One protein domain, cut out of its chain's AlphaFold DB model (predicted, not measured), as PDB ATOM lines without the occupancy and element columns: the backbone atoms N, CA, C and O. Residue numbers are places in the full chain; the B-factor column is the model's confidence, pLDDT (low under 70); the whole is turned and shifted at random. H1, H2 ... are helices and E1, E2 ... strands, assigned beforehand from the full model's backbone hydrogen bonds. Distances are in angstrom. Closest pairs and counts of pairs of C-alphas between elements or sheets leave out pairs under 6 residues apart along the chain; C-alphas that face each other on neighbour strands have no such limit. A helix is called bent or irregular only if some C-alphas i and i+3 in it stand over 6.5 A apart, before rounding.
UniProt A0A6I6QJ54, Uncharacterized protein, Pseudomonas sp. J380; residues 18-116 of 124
ATOM      1  N   ILE A  18       5.933  18.611 -38.723       79.56
ATOM      2  CA  ILE A  18       5.932  17.885 -37.455       79.56
ATOM      3  C   ILE A  18       4.760  16.916 -37.522       79.56
ATOM      4  O   ILE A  18       3.615  17.352 -37.634       79.56
ATOM      5  N   GLY A  19       5.064  15.622 -37.509       83.81
ATOM      6  CA  GLY A  19       4.078  14.549 -37.452       83.81
ATOM      7  C   GLY A  19       4.035  13.945 -36.054       83.81
ATOM      8  O   GLY A  19       5.079  13.592 -35.509       83.81
ATOM      9  N   ASP A  20       2.839  13.812 -35.501       85.94
ATOM     10  CA  ASP A  20       2.562  13.080 -34.273       85.94
ATOM     11  C   ASP A  20       1.618  11.911 -34.589       85.94
ATOM     12  O   ASP A  20       0.632  12.068 -35.313       85.94
ATOM     13  N   TYR A  21       1.955  10.723 -34.088       87.38
ATOM     14  CA  TYR A  21       1.294   9.461 -34.415       87.38
ATOM     15  C   TYR A  21       0.846   8.798 -33.124       87.38
ATOM     16  O   TYR A  21       1.671   8.404 -32.299       87.38
ATOM     17  N   HIS A  22      -0.463   8.666 -32.948       84.69
ATOM     18  CA  HIS A  22      -1.033   8.122 -31.726       84.69
ATOM     19  C   HIS A  22      -1.587   6.733 -31.996       84.69
ATOM     20  O   HIS A  22      -2.366   6.506 -32.931       84.69
ATOM     21  N   PHE A  23      -1.182   5.804 -31.142       87.75
ATOM     22  CA  PHE A  23      -1.548   4.405 -31.221       87.75
ATOM     23  C   PHE A  23      -2.268   3.990 -29.945       87.75
ATOM     24  O   PHE A  23      -1.890   4.423 -28.861       87.75
ATOM     25  N   ASP A  24      -3.261   3.119 -30.077       84.56
ATOM     26  CA  ASP A  24      -3.936   2.498 -28.939       84.56
ATOM     27  C   ASP A  24      -4.301   1.049 -29.268       84.56
ATOM     28  O   ASP A  24      -4.259   0.633 -30.429       84.56
ATOM     29  N   LYS A  25      -4.598   0.254 -28.244       82.19
ATOM     30  CA  LYS A  25      -5.024  -1.128 -28.409       82.19
ATOM     31  C   LYS A  25      -6.463  -1.174 -28.900       82.19
ATOM     32  O   LYS A  25      -7.345  -0.556 -28.317       82.19
ATOM     33  N   ASP A  26      -6.700  -1.952 -29.946       82.19
ATOM     34  CA  ASP A  26      -8.055  -2.297 -30.359       82.19
ATOM     35  C   ASP A  26      -8.680  -3.347 -29.417       82.19
ATOM     36  O   ASP A  26      -8.051  -3.848 -28.480       82.19
ATOM     37  N   LYS A  27      -9.930  -3.739 -29.687       80.50
ATOM     38  CA  LYS A  27     -10.656  -4.765 -28.911       80.50
ATOM     39  C   LYS A  27      -9.961  -6.130 -28.840       80.50
ATOM     40  O   LYS A  27     -10.306  -6.925 -27.971       80.50
ATOM     41  N   SER A  28      -9.038  -6.426 -29.754       84.94
ATOM     42  CA  SER A  28      -8.240  -7.656 -29.741       84.94
ATOM     43  C   SER A  28      -6.954  -7.526 -28.914       84.94
ATOM     44  O   SER A  28      -6.252  -8.512 -28.703       84.94
ATOM     45  N   GLY A  29      -6.667  -6.330 -28.391       82.00
ATOM     46  CA  GLY A  29      -5.463  -6.016 -27.625       82.00
ATOM     47  C   GLY A  29      -4.262  -5.639 -28.497       82.00
ATOM     48  O   GLY A  29      -3.173  -5.423 -27.955       82.00
ATOM     49  N   GLU A  30      -4.439  -5.548 -29.818       86.94
ATOM     50  CA  GLU A  30      -3.384  -5.194 -30.764       86.94
ATOM     51  C   GLU A  30      -3.232  -3.681 -30.887       86.94
ATOM     52  O   GLU A  30      -4.215  -2.953 -30.995       86.94
ATOM     53  N   LEU A  31      -1.987  -3.202 -30.911       84.50
ATOM     54  CA  LEU A  31      -1.694  -1.782 -31.071       84.50
ATOM     55  C   LEU A  31      -2.010  -1.330 -32.508       84.50
ATOM     56  O   LEU A  31      -1.435  -1.836 -33.475       84.50
ATOM     57  N   ARG A  32      -2.903  -0.353 -32.645       86.25
ATOM     58  CA  ARG A  32      -3.371   0.207 -33.914       86.25
ATOM     59  C   ARG A  32      -3.233   1.726 -33.911       86.25
ATOM     60  O   ARG A  32      -3.484   2.389 -32.909       86.25
ATOM     61  N   LEU A  33      -2.848   2.283 -35.055       85.94
ATOM     62  CA  LEU A  33      -2.803   3.728 -35.267       85.94
ATOM     63  C   LEU A  33      -4.233   4.276 -35.284       85.94
ATOM     64  O   LEU A  33      -5.033   3.854 -36.121       85.94
ATOM     65  N   TYR A  34      -4.554   5.214 -34.395       87.75
ATOM     66  CA  TYR A  34      -5.887   5.820 -34.353       87.75
ATOM     67  C   TYR A  34      -5.890   7.306 -34.675       87.75
ATOM     68  O   TYR A  34      -6.939   7.825 -35.052       87.75
ATOM     69  N   MET A  35      -4.763   8.003 -34.546       90.19
ATOM     70  CA  MET A  35      -4.685   9.409 -34.913       90.19
ATOM     71  C   MET A  35      -3.327   9.743 -35.505       90.19
ATOM     72  O   MET A  35      -2.296   9.237 -35.068       90.19
ATOM     73  N   ILE A  36      -3.347  10.603 -36.516       90.94
ATOM     74  CA  ILE A  36      -2.144  11.217 -37.065       90.94
ATOM     75  C   ILE A  36      -2.401  12.711 -37.118       90.94
ATOM     76  O   ILE A  36      -3.408  13.134 -37.683       90.94
ATOM     77  N   MET A  37      -1.504  13.497 -36.543       90.94
ATOM     78  CA  MET A  37      -1.543  14.949 -36.595       90.94
ATOM     79  C   MET A  37      -0.294  15.440 -37.305       90.94
ATOM     80  O   MET A  37       0.819  15.164 -36.870       90.94
ATOM     81  N   VAL A  38      -0.468  16.181 -38.391       91.38
ATOM     82  CA  VAL A  38       0.635  16.799 -39.122       91.38
ATOM     83  C   VAL A  38       0.473  18.306 -39.084       91.38
ATOM     84  O   VAL A  38      -0.551  18.836 -39.510       91.38
ATOM     85  N   MET A  39       1.500  18.999 -38.611       91.19
ATOM     86  CA  MET A  39       1.600  20.451 -38.664       91.19
ATOM     87  C   MET A  39       2.672  20.853 -39.671       91.19
ATOM     88  O   MET A  39       3.800  20.360 -39.623       91.19
ATOM     89  N   ALA A  40       2.329  21.761 -40.577       90.69
ATOM     90  CA  ALA A  40       3.241  22.250 -41.606       90.69
ATOM     91  C   ALA A  40       3.020  23.738 -41.873       90.69
ATOM     92  O   ALA A  40       2.050  24.333 -41.408       90.69
ATOM     93  N   ASP A  41       3.914  24.358 -42.639       90.88
ATOM     94  CA  ASP A  41       3.736  25.744 -43.073       90.88
ATOM     95  C   ASP A  41       2.430  25.908 -43.870       90.88
ATOM     96  O   ASP A  41       2.142  25.126 -44.780       90.88
ATOM     97  N   ARG A  42       1.659  26.956 -43.560       89.44
ATOM     98  CA  ARG A  42       0.364  27.253 -44.187       89.44
ATOM     99  C   ARG A  42       0.444  27.364 -45.712       89.44
ATOM    100  O   ARG A  42      -0.543  27.087 -46.389       89.44
ATOM    101  N   ARG A  43       1.599  27.735 -46.277       88.88
ATOM    102  CA  ARG A  43       1.821  27.811 -47.734       88.88
ATOM    103  C   ARG A  43       1.628  26.468 -48.442       88.88
ATOM    104  O   ARG A  43       1.359  26.465 -49.637       88.88
ATOM    105  N   ASN A  44       1.708  25.351 -47.720       88.69
ATOM    106  CA  ASN A  44       1.436  24.018 -48.257       88.69
ATOM    107  C   ASN A  44      -0.062  23.703 -48.411       88.69
ATOM    108  O   ASN A  44      -0.393  22.661 -48.973       88.69
ATOM    109  N   TYR A  45      -0.970  24.571 -47.948       90.88
ATOM    110  CA  TYR A  45      -2.411  24.302 -47.974       90.88
ATOM    111  C   TYR A  45      -2.946  23.922 -49.366       90.88
ATOM    112  O   TYR A  45      -3.617  22.898 -49.440       90.88
ATOM    113  N   PRO A  46      -2.619  24.625 -50.473       90.06
ATOM    114  CA  PRO A  46      -3.139  24.256 -51.795       90.06
ATOM    115  C   PRO A  46      -2.682  22.865 -52.255       90.06
ATOM    116  O   PRO A  46      -3.434  22.140 -52.901       90.06
ATOM    117  N   ILE A  47      -1.452  22.478 -51.902       89.12
ATOM    118  CA  ILE A  47      -0.893  21.164 -52.241       89.12
ATOM    119  C   ILE A  47      -1.598  20.083 -51.417       89.12
ATOM    120  O   ILE A  47      -2.053  19.088 -51.975       89.12
ATOM    121  N   ALA A  48      -1.747  20.306 -50.107       89.94
ATOM    122  CA  ALA A  48      -2.470  19.396 -49.227       89.94
ATOM    123  C   ALA A  48      -3.934  19.240 -49.672       89.94
ATOM    124  O   ALA A  48      -4.399  18.123 -49.865       89.94
ATOM    125  N   GLU A  49      -4.650  20.338 -49.911       91.75
ATOM    126  CA  GLU A  49      -6.027  20.328 -50.411       91.75
ATOM    127  C   GLU A  49      -6.151  19.545 -51.722       91.75
ATOM    128  O   GLU A  49      -7.023  18.681 -51.833       91.75
ATOM    129  N   SER A  50      -5.272  19.801 -52.696       90.31
ATOM    130  CA  SER A  50      -5.276  19.102 -53.983       90.31
ATOM    131  C   SER A  50      -5.051  17.598 -53.816       90.31
ATOM    132  O   SER A  50      -5.831  16.801 -54.340       90.31
ATOM    133  N   GLY A  51      -4.057  17.204 -53.018       87.19
ATOM    134  CA  GLY A  51      -3.744  15.806 -52.731       87.19
ATOM    135  C   GLY A  51      -4.874  15.044 -52.056       87.19
ATOM    136  O   GLY A  51      -5.268  13.958 -52.491       87.19
ATOM    137  N   LEU A  52      -5.428  15.641 -51.002       90.12
ATOM    138  CA  LEU A  52      -6.564  15.097 -50.262       90.12
ATOM    139  C   LEU A  52      -7.793  14.983 -51.167       90.12
ATOM    140  O   LEU A  52      -8.478  13.961 -51.153       90.12
ATOM    141  N   THR A  53      -8.033  15.995 -52.001       90.25
ATOM    142  CA  THR A  53      -9.152  16.007 -52.946       90.25
ATOM    143  C   THR A  53      -8.997  14.942 -54.026       90.25
ATOM    144  O   THR A  53      -9.954  14.227 -54.320       90.25
ATOM    145  N   GLN A  54      -7.793  14.769 -54.579       87.81
ATOM    146  CA  GLN A  54      -7.503  13.724 -55.562       87.81
ATOM    147  C   GLN A  54      -7.706  12.324 -54.971       87.81
ATOM    148  O   GLN A  54      -8.226  11.435 -55.643       87.81
ATOM    149  N   LYS A  55      -7.312  12.122 -53.709       87.06
ATOM    150  CA  LYS A  55      -7.394  10.819 -53.040       87.06
ATOM    151  C   LYS A  55      -8.796  10.484 -52.525       87.06
ATOM    152  O   LYS A  55      -9.194   9.322 -52.556       87.06
ATOM    153  N   TRP A  56      -9.539  11.472 -52.024       86.38
ATOM    154  CA  TRP A  56     -10.766  11.242 -51.247       86.38
ATOM    155  C   TRP A  56     -12.019  11.959 -51.757       86.38
ATOM    156  O   TRP A  56     -13.094  11.771 -51.167       86.38
ATOM    157  N   GLY A  57     -11.903  12.703 -52.860       91.06
ATOM    158  CA  GLY A  57     -12.953  13.552 -53.421       91.06
ATOM    159  C   GLY A  57     -13.014  14.922 -52.746       91.06
ATOM    160  O   GLY A  57     -12.228  15.216 -51.851       91.06
ATOM    161  N   ALA A  58     -13.956  15.774 -53.150       93.94
ATOM    162  CA  ALA A  58     -14.115  17.098 -52.547       93.94
ATOM    163  C   ALA A  58     -14.467  17.001 -51.049       93.94
ATOM    164  O   ALA A  58     -15.397  16.290 -50.660       93.94
ATOM    165  N   GLY A  59     -13.713  17.717 -50.213       92.69
ATOM    166  CA  GLY A  59     -13.998  17.848 -48.785       92.69
ATOM    167  C   GLY A  59     -15.117  18.854 -48.518       92.69
ATOM    168  O   GLY A  59     -15.386  19.747 -49.322       92.69
ATOM    169  N   LYS A  60     -15.762  18.747 -47.355       97.06
ATOM    170  CA  LYS A  60     -16.678  19.785 -46.872       97.06
ATOM    171  C   LYS A  60     -15.864  20.942 -46.302       97.06
ATOM    172  O   LYS A  60     -15.139  20.738 -45.329       97.06
ATOM    173  N   SER A  61     -16.031  22.131 -46.876       96.69
ATOM    174  CA  SER A  61     -15.361  23.356 -46.441       96.69
ATOM    175  C   SER A  61     -16.215  24.169 -45.472       96.69
ATOM    176  O   SER A  61     -17.417  24.340 -45.684       96.69
ATOM    177  N   VAL A  62     -15.585  24.671 -44.415       96.81
ATOM    178  CA  VAL A  62     -16.146  25.635 -43.468       96.81
ATOM    179  C   VAL A  62     -15.122  26.742 -43.265       96.81
ATOM    180  O   VAL A  62     -13.951  26.459 -43.029       96.81
ATOM    181  N   VAL A  63     -15.563  27.997 -43.336       95.62
ATOM    182  CA  VAL A  63     -14.727  29.158 -43.016       95.62
ATOM    183  C   VAL A  63     -15.178  29.724 -41.677       95.62
ATOM    184  O   VAL A  63     -16.353  30.046 -41.504       95.62
ATOM    185  N   SER A  64     -14.249  29.843 -40.738       90.94
ATOM    186  CA  SER A  64     -14.431  30.532 -39.468       90.94
ATOM    187  C   SER A  64     -13.642  31.839 -39.463       90.94
ATOM    188  O   SER A  64     -12.620  31.983 -40.140       90.94
ATOM    189  N   THR A  65     -14.128  32.809 -38.694       91.12
ATOM    190  CA  THR A  65     -13.466  34.101 -38.517       91.12
ATOM    191  C   THR A  65     -13.209  34.312 -37.034       91.12
ATOM    192  O   THR A  65     -14.113  34.149 -36.217       91.12
ATOM    193  N   ALA A  66     -11.980  34.683 -36.692       82.19
ATOM    194  CA  ALA A  66     -11.582  35.110 -35.357       82.19
ATOM    195  C   ALA A  66     -10.877  36.465 -35.446       82.19
ATOM    196  O   ALA A  66     -10.348  36.817 -36.495       82.19
ATOM    197  N   THR A  67     -10.824  37.212 -34.348       82.69
ATOM    198  CA  THR A  67     -10.126  38.503 -34.293       82.69
ATOM    199  C   THR A  67      -8.924  38.386 -33.366       82.69
ATOM    200  O   THR A  67      -9.050  37.871 -32.256       82.69
ATOM    201  N   ASN A  68      -7.743  38.828 -33.807       80.56
ATOM    202  CA  ASN A  68      -6.547  38.820 -32.960       80.56
ATOM    203  C   ASN A  68      -6.530  40.001 -31.970       80.56
ATOM    204  O   ASN A  68      -7.362  40.904 -32.036       80.56
ATOM    205  N   GLY A  69      -5.539  40.033 -31.072       76.12
ATOM    206  CA  GLY A  69      -5.381  41.113 -30.084       76.12
ATOM    207  C   GLY A  69      -5.129  42.514 -30.667       76.12
ATOM    208  O   GLY A  69      -5.112  43.480 -29.914       76.12
ATOM    209  N   LEU A  70      -4.944  42.636 -31.987       84.75
ATOM    210  CA  LEU A  70      -4.804  43.902 -32.715       84.75
ATOM    211  C   LEU A  70      -6.093  44.305 -33.456       84.75
ATOM    212  O   LEU A  70      -6.076  45.257 -34.230       84.75
ATOM    213  N   GLY A  71      -7.198  43.574 -33.270       86.00
ATOM    214  CA  GLY A  71      -8.462  43.850 -33.954       86.00
ATOM    215  C   GLY A  71      -8.512  43.374 -35.412       86.00
ATOM    216  O   GLY A  71      -9.457  43.704 -36.121       86.00
ATOM    217  N   GLN A  72      -7.522  42.606 -35.880       84.81
ATOM    218  CA  GLN A  72      -7.496  42.099 -37.253       84.81
ATOM    219  C   GLN A  72      -8.247  40.774 -37.365       84.81
ATOM    220  O   GLN A  72      -8.019  39.855 -36.573       84.81
ATOM    221  N   GLU A  73      -9.087  40.658 -38.392       89.50
ATOM    222  CA  GLU A  73      -9.757  39.407 -38.730       89.50
ATOM    223  C   GLU A  73      -8.772  38.375 -39.289       89.50
ATOM    224  O   GLU A  73      -8.017  38.622 -40.233       89.50
ATOM    225  N   ILE A  74      -8.833  37.175 -38.730       88.06
ATOM    226  CA  ILE A  74      -8.158  35.973 -39.189       88.06
ATOM    227  C   ILE A  74      -9.243  35.019 -39.675       88.06
ATOM    228  O   ILE A  74     -10.082  34.564 -38.900       88.06
ATOM    229  N   LYS A  75      -9.205  34.704 -40.969       91.62
ATOM    230  CA  LYS A  75     -10.075  33.697 -41.579       91.62
ATOM    231  C   LYS A  75      -9.360  32.356 -41.576       91.62
ATOM    232  O   LYS A  75      -8.280  32.249 -42.161       91.62
ATOM    233  N   ALA A  76      -9.966  31.361 -40.943       92.12
ATOM    234  CA  ALA A  76      -9.520  29.980 -40.982       92.12
ATOM    235  C   ALA A  76     -10.469  29.137 -41.819       92.12
ATOM    236  O   ALA A  76     -11.684  29.266 -41.735       92.12
ATOM    237  N   THR A  77      -9.892  28.307 -42.678       95.56
ATOM    238  CA  THR A  77     -10.626  27.354 -43.503       95.56
ATOM    239  C   THR A  77     -10.365  25.965 -42.963       95.56
ATOM    240  O   THR A  77      -9.212  25.576 -42.785       95.56
ATOM    241  N   THR A  78     -11.436  25.216 -42.740       96.62
ATOM    242  CA  THR A  78     -11.388  23.809 -42.368       96.62
ATOM    243  C   THR A  78     -12.054  22.994 -43.464       96.62
ATOM    244  O   THR A  78     -13.258  23.113 -43.697       96.62
ATOM    245  N   LEU A  79     -11.281  22.137 -44.123       96.94
ATOM    246  CA  LEU A  79     -11.794  21.070 -44.972       96.94
ATOM    247  C   LEU A  79     -11.934  19.799 -44.157       96.94
ATOM    248  O   LEU A  79     -11.063  19.462 -43.361       96.94
ATOM    249  N   SER A  80     -13.016  19.068 -44.384       96.81
ATOM    250  CA  SER A  80     -13.280  17.814 -43.692       96.81
ATOM    251  C   SER A  80     -13.754  16.720 -44.642       96.81
ATOM    252  O   SER A  80     -14.618  16.933 -45.494       96.81
ATOM    253  N   TRP A  81     -13.213  15.519 -44.457       94.75
ATOM    254  CA  TRP A  81     -13.663  14.290 -45.097       94.75
ATOM    255  C   TRP A  81     -14.130  13.343 -44.009       94.75
ATOM    256  O   TRP A  81     -13.341  12.875 -43.190       94.75
ATOM    257  N   ASN A  82     -15.425  13.055 -44.001       93.94
ATOM    258  CA  ASN A  82     -16.024  12.158 -43.027       93.94
ATOM    259  C   ASN A  82     -16.375  10.839 -43.721       93.94
ATOM    260  O   ASN A  82     -17.265  10.802 -44.570       93.94
ATOM    261  N   LYS A  83     -15.657   9.766 -43.395       87.31
ATOM    262  CA  LYS A  83     -15.897   8.406 -43.906       87.31
ATOM    263  C   LYS A  83     -16.525   7.548 -42.799       87.31
ATOM    264  O   LYS A  83     -16.559   8.001 -41.657       87.31
ATOM    265  N   PRO A  84     -17.053   6.345 -43.081       87.31
ATOM    266  CA  PRO A  84     -17.669   5.508 -42.047       87.31
ATOM    267  C   PRO A  84     -16.769   5.308 -40.819       87.31
ATOM    268  O   PRO A  84     -17.190   5.639 -39.711       87.31
ATOM    269  N   ASP A  85     -15.501   4.944 -41.037       87.00
ATOM    270  CA  ASP A  85     -14.582   4.546 -39.958       87.00
ATOM    271  C   ASP A  85     -13.517   5.588 -39.609       87.00
ATOM    272  O   ASP A  85     -12.800   5.444 -38.622       87.00
ATOM    273  N   SER A  86     -13.411   6.669 -40.381       89.06
ATOM    274  CA  SER A  86     -12.394   7.698 -40.162       89.06
ATOM    275  C   SER A  86     -12.886   9.101 -40.482       89.06
ATOM    276  O   SER A  86     -13.882   9.304 -41.183       89.06
ATOM    277  N   ALA A  87     -12.188  10.082 -39.929       93.31
ATOM    278  CA  ALA A  87     -12.349  11.489 -40.236       93.31
ATOM    279  C   ALA A  87     -10.986  12.086 -40.572       93.31
ATOM    280  O   ALA A  87      -9.976  11.712 -39.980       93.31
ATOM    281  N   ILE A  88     -10.974  13.003 -41.532       94.62
ATOM    282  CA  ILE A  88      -9.783  13.748 -41.923       94.62
ATOM    283  C   ILE A  88     -10.144  15.219 -41.932       94.62
ATOM    284  O   ILE A  88     -11.183  15.583 -42.484       94.62
ATOM    285  N   THR A  89      -9.305  16.056 -41.339       95.75
ATOM    286  CA  THR A  89      -9.489  17.506 -41.312       95.75
ATOM    287  C   THR A  89      -8.218  18.206 -41.751       95.75
ATOM    288  O   THR A  89      -7.158  17.913 -41.214       95.75
ATOM    289  N   LEU A  90      -8.329  19.144 -42.686       95.19
ATOM    290  CA  LEU A  90      -7.270  20.084 -43.044       95.19
ATOM    291  C   LEU A  90      -7.707  21.481 -42.604       95.19
ATOM    292  O   LEU A  90      -8.702  21.993 -43.105       95.19
ATOM    293  N   GLU A  91      -6.972  22.093 -41.689       95.44
ATOM    294  CA  GLU A  91      -7.257  23.419 -41.146       95.44
ATOM    295  C   GLU A  91      -6.122  24.391 -41.469       95.44
ATOM    296  O   GLU A  91      -4.949  24.067 -41.276       95.44
ATOM    297  N   ALA A  92      -6.462  25.591 -41.945       93.75
ATOM    298  CA  ALA A  92      -5.500  26.654 -42.207       93.75
ATOM    299  C   ALA A  92      -6.097  28.073 -42.046       93.75
ATOM    300  O   ALA A  92      -7.050  28.413 -42.749       93.75
ATOM    301  N   PRO A  93      -5.474  28.955 -41.236       91.94
ATOM    302  CA  PRO A  93      -4.445  28.621 -40.254       91.94
ATOM    303  C   PRO A  93      -4.981  27.744 -39.112       91.94
ATOM    304  O   PRO A  93      -6.166  27.819 -38.816       91.94
ATOM    305  N   CYS A  94      -4.102  26.984 -38.450       87.94
ATOM    306  CA  CYS A  94      -4.427  26.210 -37.245       87.94
ATOM    307  C   CYS A  94      -3.506  26.585 -36.075       87.94
ATOM    308  O   CYS A  94      -2.284  26.607 -36.228       87.94
ATOM    309  N   GLY A  95      -4.069  26.912 -34.906       80.12
ATOM    310  CA  GLY A  95      -3.339  27.297 -33.679       80.12
ATOM    311  C   GLY A  95      -2.493  28.588 -33.761       80.12
ATOM    312  O   GLY A  95      -2.382  29.330 -32.791       80.12
ATOM    313  N   ASN A  96      -1.919  28.889 -34.926       84.38
ATOM    314  CA  ASN A  96      -1.111  30.041 -35.279       84.38
ATOM    315  C   ASN A  96      -1.283  30.329 -36.783       84.38
ATOM    316  O   ASN A  96      -1.354  29.419 -37.605       84.38
ATOM    317  N   VAL A  97      -1.259  31.609 -37.163       86.69
ATOM    318  CA  VAL A  97      -1.389  32.088 -38.553       86.69
ATOM    319  C   VAL A  97      -0.370  31.506 -39.547       86.69
ATOM    320  O   VAL A  97      -0.590  31.573 -40.758       86.69
ATOM    321  N   LYS A  98       0.750  30.959 -39.060       88.69
ATOM    322  CA  LYS A  98       1.834  30.399 -39.882       88.69
ATOM    323  C   LYS A  98       1.613  28.955 -40.315       88.69
ATOM    324  O   LYS A  98       2.267  28.528 -41.265       88.69
ATOM    325  N   TYR A  99       0.734  28.216 -39.646       90.00
ATOM    326  CA  TYR A  99       0.653  26.769 -39.815       90.00
ATOM    327  C   TYR A  99      -0.673  26.314 -40.404       90.00
ATOM    328  O   TYR A  99      -1.698  26.979 -40.264       90.00
ATOM    329  N   LEU A 100      -0.624  25.164 -41.064       93.81
ATOM    330  CA  LEU A 100      -1.768  24.306 -41.316       93.81
ATOM    331  C   LEU A 100      -1.669  23.058 -40.443       93.81
ATOM    332  O   LEU A 100      -0.567  22.653 -40.060       93.81
ATOM    333  N   CYS A 101      -2.819  22.450 -40.176       93.06
ATOM    334  CA  CYS A 101      -2.931  21.199 -39.444       93.06
ATOM    335  C   CYS A 101      -3.723  20.224 -40.290       93.06
ATOM    336  O   CYS A 101      -4.794  20.555 -40.795       93.06
ATOM    337  N   LEU A 102      -3.205  19.015 -40.412       93.31
ATOM    338  CA  LEU A 102      -3.880  17.898 -41.031       93.31
ATOM    339  C   LEU A 102      -4.031  16.803 -39.987       93.31
ATOM    340  O   LEU A 102      -3.038  16.282 -39.489       93.31
ATOM    341  N   THR A 103      -5.268  16.458 -39.665       94.06
ATOM    342  CA  THR A 103      -5.573  15.436 -38.666       94.06
ATOM    343  C   THR A 103      -6.322  14.299 -39.326       94.06
ATOM    344  O   THR A 103      -7.327  14.523 -39.995       94.06
ATOM    345  N   TYR A 104      -5.843  13.080 -39.127       92.38
ATOM    346  CA  TYR A 104      -6.575  11.846 -39.375       92.38
ATOM    347  C   TYR A 104      -7.003  11.256 -38.035       92.38
ATOM    348  O   TYR A 104      -6.186  11.186 -37.121       92.38
ATOM    349  N   THR A 105      -8.239  10.768 -37.950       92.44
ATOM    350  CA  THR A 105      -8.758  10.070 -36.770       92.44
ATOM    351  C   THR A 105      -9.543   8.831 -37.182       92.44
ATOM    352  O   THR A 105     -10.483   8.924 -37.973       92.44
ATOM    353  N   HIS A 106      -9.218   7.680 -36.599       90.12
ATOM    354  CA  HIS A 106      -9.986   6.442 -36.692       90.12
ATOM    355  C   HIS A 106     -11.079   6.424 -35.615       90.12
ATOM    356  O   HIS A 106     -10.794   6.429 -34.419       90.12
ATOM    357  N   LYS A 107     -12.351   6.394 -36.020       86.50
ATOM    358  CA  LYS A 107     -13.497   6.690 -35.143       86.50
ATOM    359  C   LYS A 107     -13.795   5.630 -34.090       86.50
ATOM    360  O   LYS A 107     -14.283   5.972 -33.015       86.50
ATOM    361  N   SER A 108     -13.603   4.352 -34.410       80.38
ATOM    362  CA  SER A 108     -13.848   3.269 -33.448       80.38
ATOM    363  C   SER A 108     -12.835   3.327 -32.306       80.38
ATOM    364  O   SER A 108     -13.223   3.377 -31.146       80.38
ATOM    365  N   LEU A 109     -11.557   3.448 -32.657       79.44
ATOM    366  CA  LEU A 109     -10.442   3.503 -31.721       79.44
ATOM    367  C   LEU A 109     -10.430   4.812 -30.922       79.44
ATOM    368  O   LEU A 109     -10.222   4.790 -29.718       79.44
ATOM    369  N   SER A 110     -10.770   5.955 -31.530       68.50
ATOM    370  CA  SER A 110     -10.824   7.231 -30.795       68.50
ATOM    371  C   SER A 110     -11.885   7.254 -29.688       68.50
ATOM    372  O   SER A 110     -11.734   7.962 -28.696       68.50
ATOM    373  N   LYS A 111     -12.992   6.515 -29.856       61.56
ATOM    374  CA  LYS A 111     -14.026   6.382 -28.815       61.56
ATOM    375  C   LYS A 111     -13.580   5.465 -27.679       61.56
ATOM    376  O   LYS A 111     -13.976   5.693 -26.542       61.56
ATOM    377  N   GLU A 112     -12.766   4.460 -27.985       56.00
ATOM    378  CA  GLU A 112     -12.169   3.557 -26.996       56.00
ATOM    379  C   GLU A 112     -11.113   4.296 -26.152       56.00
ATOM    380  O   GLU A 112     -11.114   4.168 -24.928       56.00
ATOM    381  N   VAL A 113     -10.353   5.218 -26.760       51.78
ATOM    382  CA  VAL A 113      -9.471   6.158 -26.040       51.78
ATOM    383  C   VAL A 113     -10.277   7.092 -25.125       51.78
ATOM    384  O   VAL A 113      -9.907   7.295 -23.979       51.78
ATOM    385  N   ALA A 114     -11.421   7.634 -25.569       50.19
ATOM    386  CA  ALA A 114     -12.260   8.501 -24.726       50.19
ATOM    387  C   ALA A 114     -12.945   7.758 -23.554       50.19
ATOM    388  O   ALA A 114     -13.362   8.391 -22.584       50.19
ATOM    389  N   GLY A 115     -13.070   6.427 -23.646       42.16
ATOM    390  CA  GLY A 115     -13.484   5.543 -22.549       42.16
ATOM    391  C   GLY A 115     -12.331   5.115 -21.633       42.16
ATOM    392  O   GLY A 115     -12.571   4.582 -20.550       42.16
ATOM    393  N   SER A 116     -11.093   5.386 -22.041       43.59
ATOM    394  CA  SER A 116      -9.909   5.298 -21.200       43.59
ATOM    395  C   SER A 116      -9.816   6.619 -20.454       43.59
ATOM    396  O   SER A 116      -9.392   7.632 -21.008       43.59
TER     397      SER A 116
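This is residues 18 to 116 of the 124 residues of an uncharacterized protein of Pseudomonas sp. J380 (UniProt A0A6I6QJ54). One twisted, antiparallel six-stranded sheet makes a long slab, with helix H1 packed along one face over E6 and E5, and the short helix H2 standing up from the other face near the turn between E1 and E2. The long axis runs with the strands, from that turn at Ser 28 to the turn between E3 and E4 at Leu 70. The 99 printed residues hold six named strands and two named helices in the order E1 E2 H1 E3 E4 E5 E6 H2; across the sheet the order is E1 E2 E6 E5 E4 E3. The class is mixed, helices and strands, and the whole is only just loose, close to compact, with a radius of gyration of the C-alphas of 15.3 A and spans of 51 by 32 by 22 A.

E1, residues 18 to 25, is an edge strand and forms a hairpin with E2, residues 31 to 41; N 20 and O 37 are 2.8 A apart. H1, residues 42 to 56, is on the sheet at a height of 9.1 A. E3, residues 60 to 67, is the other edge strand and forms a hairpin with E4, residues 73 to 82, with N 64 and O 76 at 2.8 A. E5, residues 86 to 92, and E6, residues 99 to 106, complete a meander, E3 E4 E5 E6, each strand the antiparallel neighbour of the one before. N 79 and O 90 join E4 and E5 at 2.8 A, N 89 and O 103 join E5 and E6 at 2.8 A, and N 102 and O 38 join E6 and E2 at 2.8 A, pairs within hydrogen-bond range. H1 runs along the strands, at 19 degrees to E5 on the local plane; its closest C-alphas to E6 are those of Arg 42 and Tyr 99, 4.4 A. H2, residues 107 to 115, lies over E2 on the opposite face, giving three layers, helices on both faces of a sheet; its line rises 53 degrees, and the closest C-alphas are those of Tyr 34 and Leu 109, 5.7 A. H1 and H2 are apart. Every O i to N i+4 pair is within hydrogen-bond range in H2, and 9 of 11 are in H1.

E1 begins at C-alpha 18 (5.932, 17.885, -37.455) and is 23.7 A long; E2 is 30.5 A. H1, 20.7 A long, is irregular, with C-alphas 43 and 46 at 7.3 A. E3 measures 23.5 A, E4 28.3 A, E5 20.3 A and E6 23.2 A. H2, 12.6 A, ends at C-alpha 115 (-13.484, 5.543, -22.549).

The C-alphas of Ser 28 and Leu 70, the two farthest apart, are 51.8 A apart. The printed part has no cut and no long link. Mean pLDDT of the printed part is 86.5, and residues 110 to 116 are under 70.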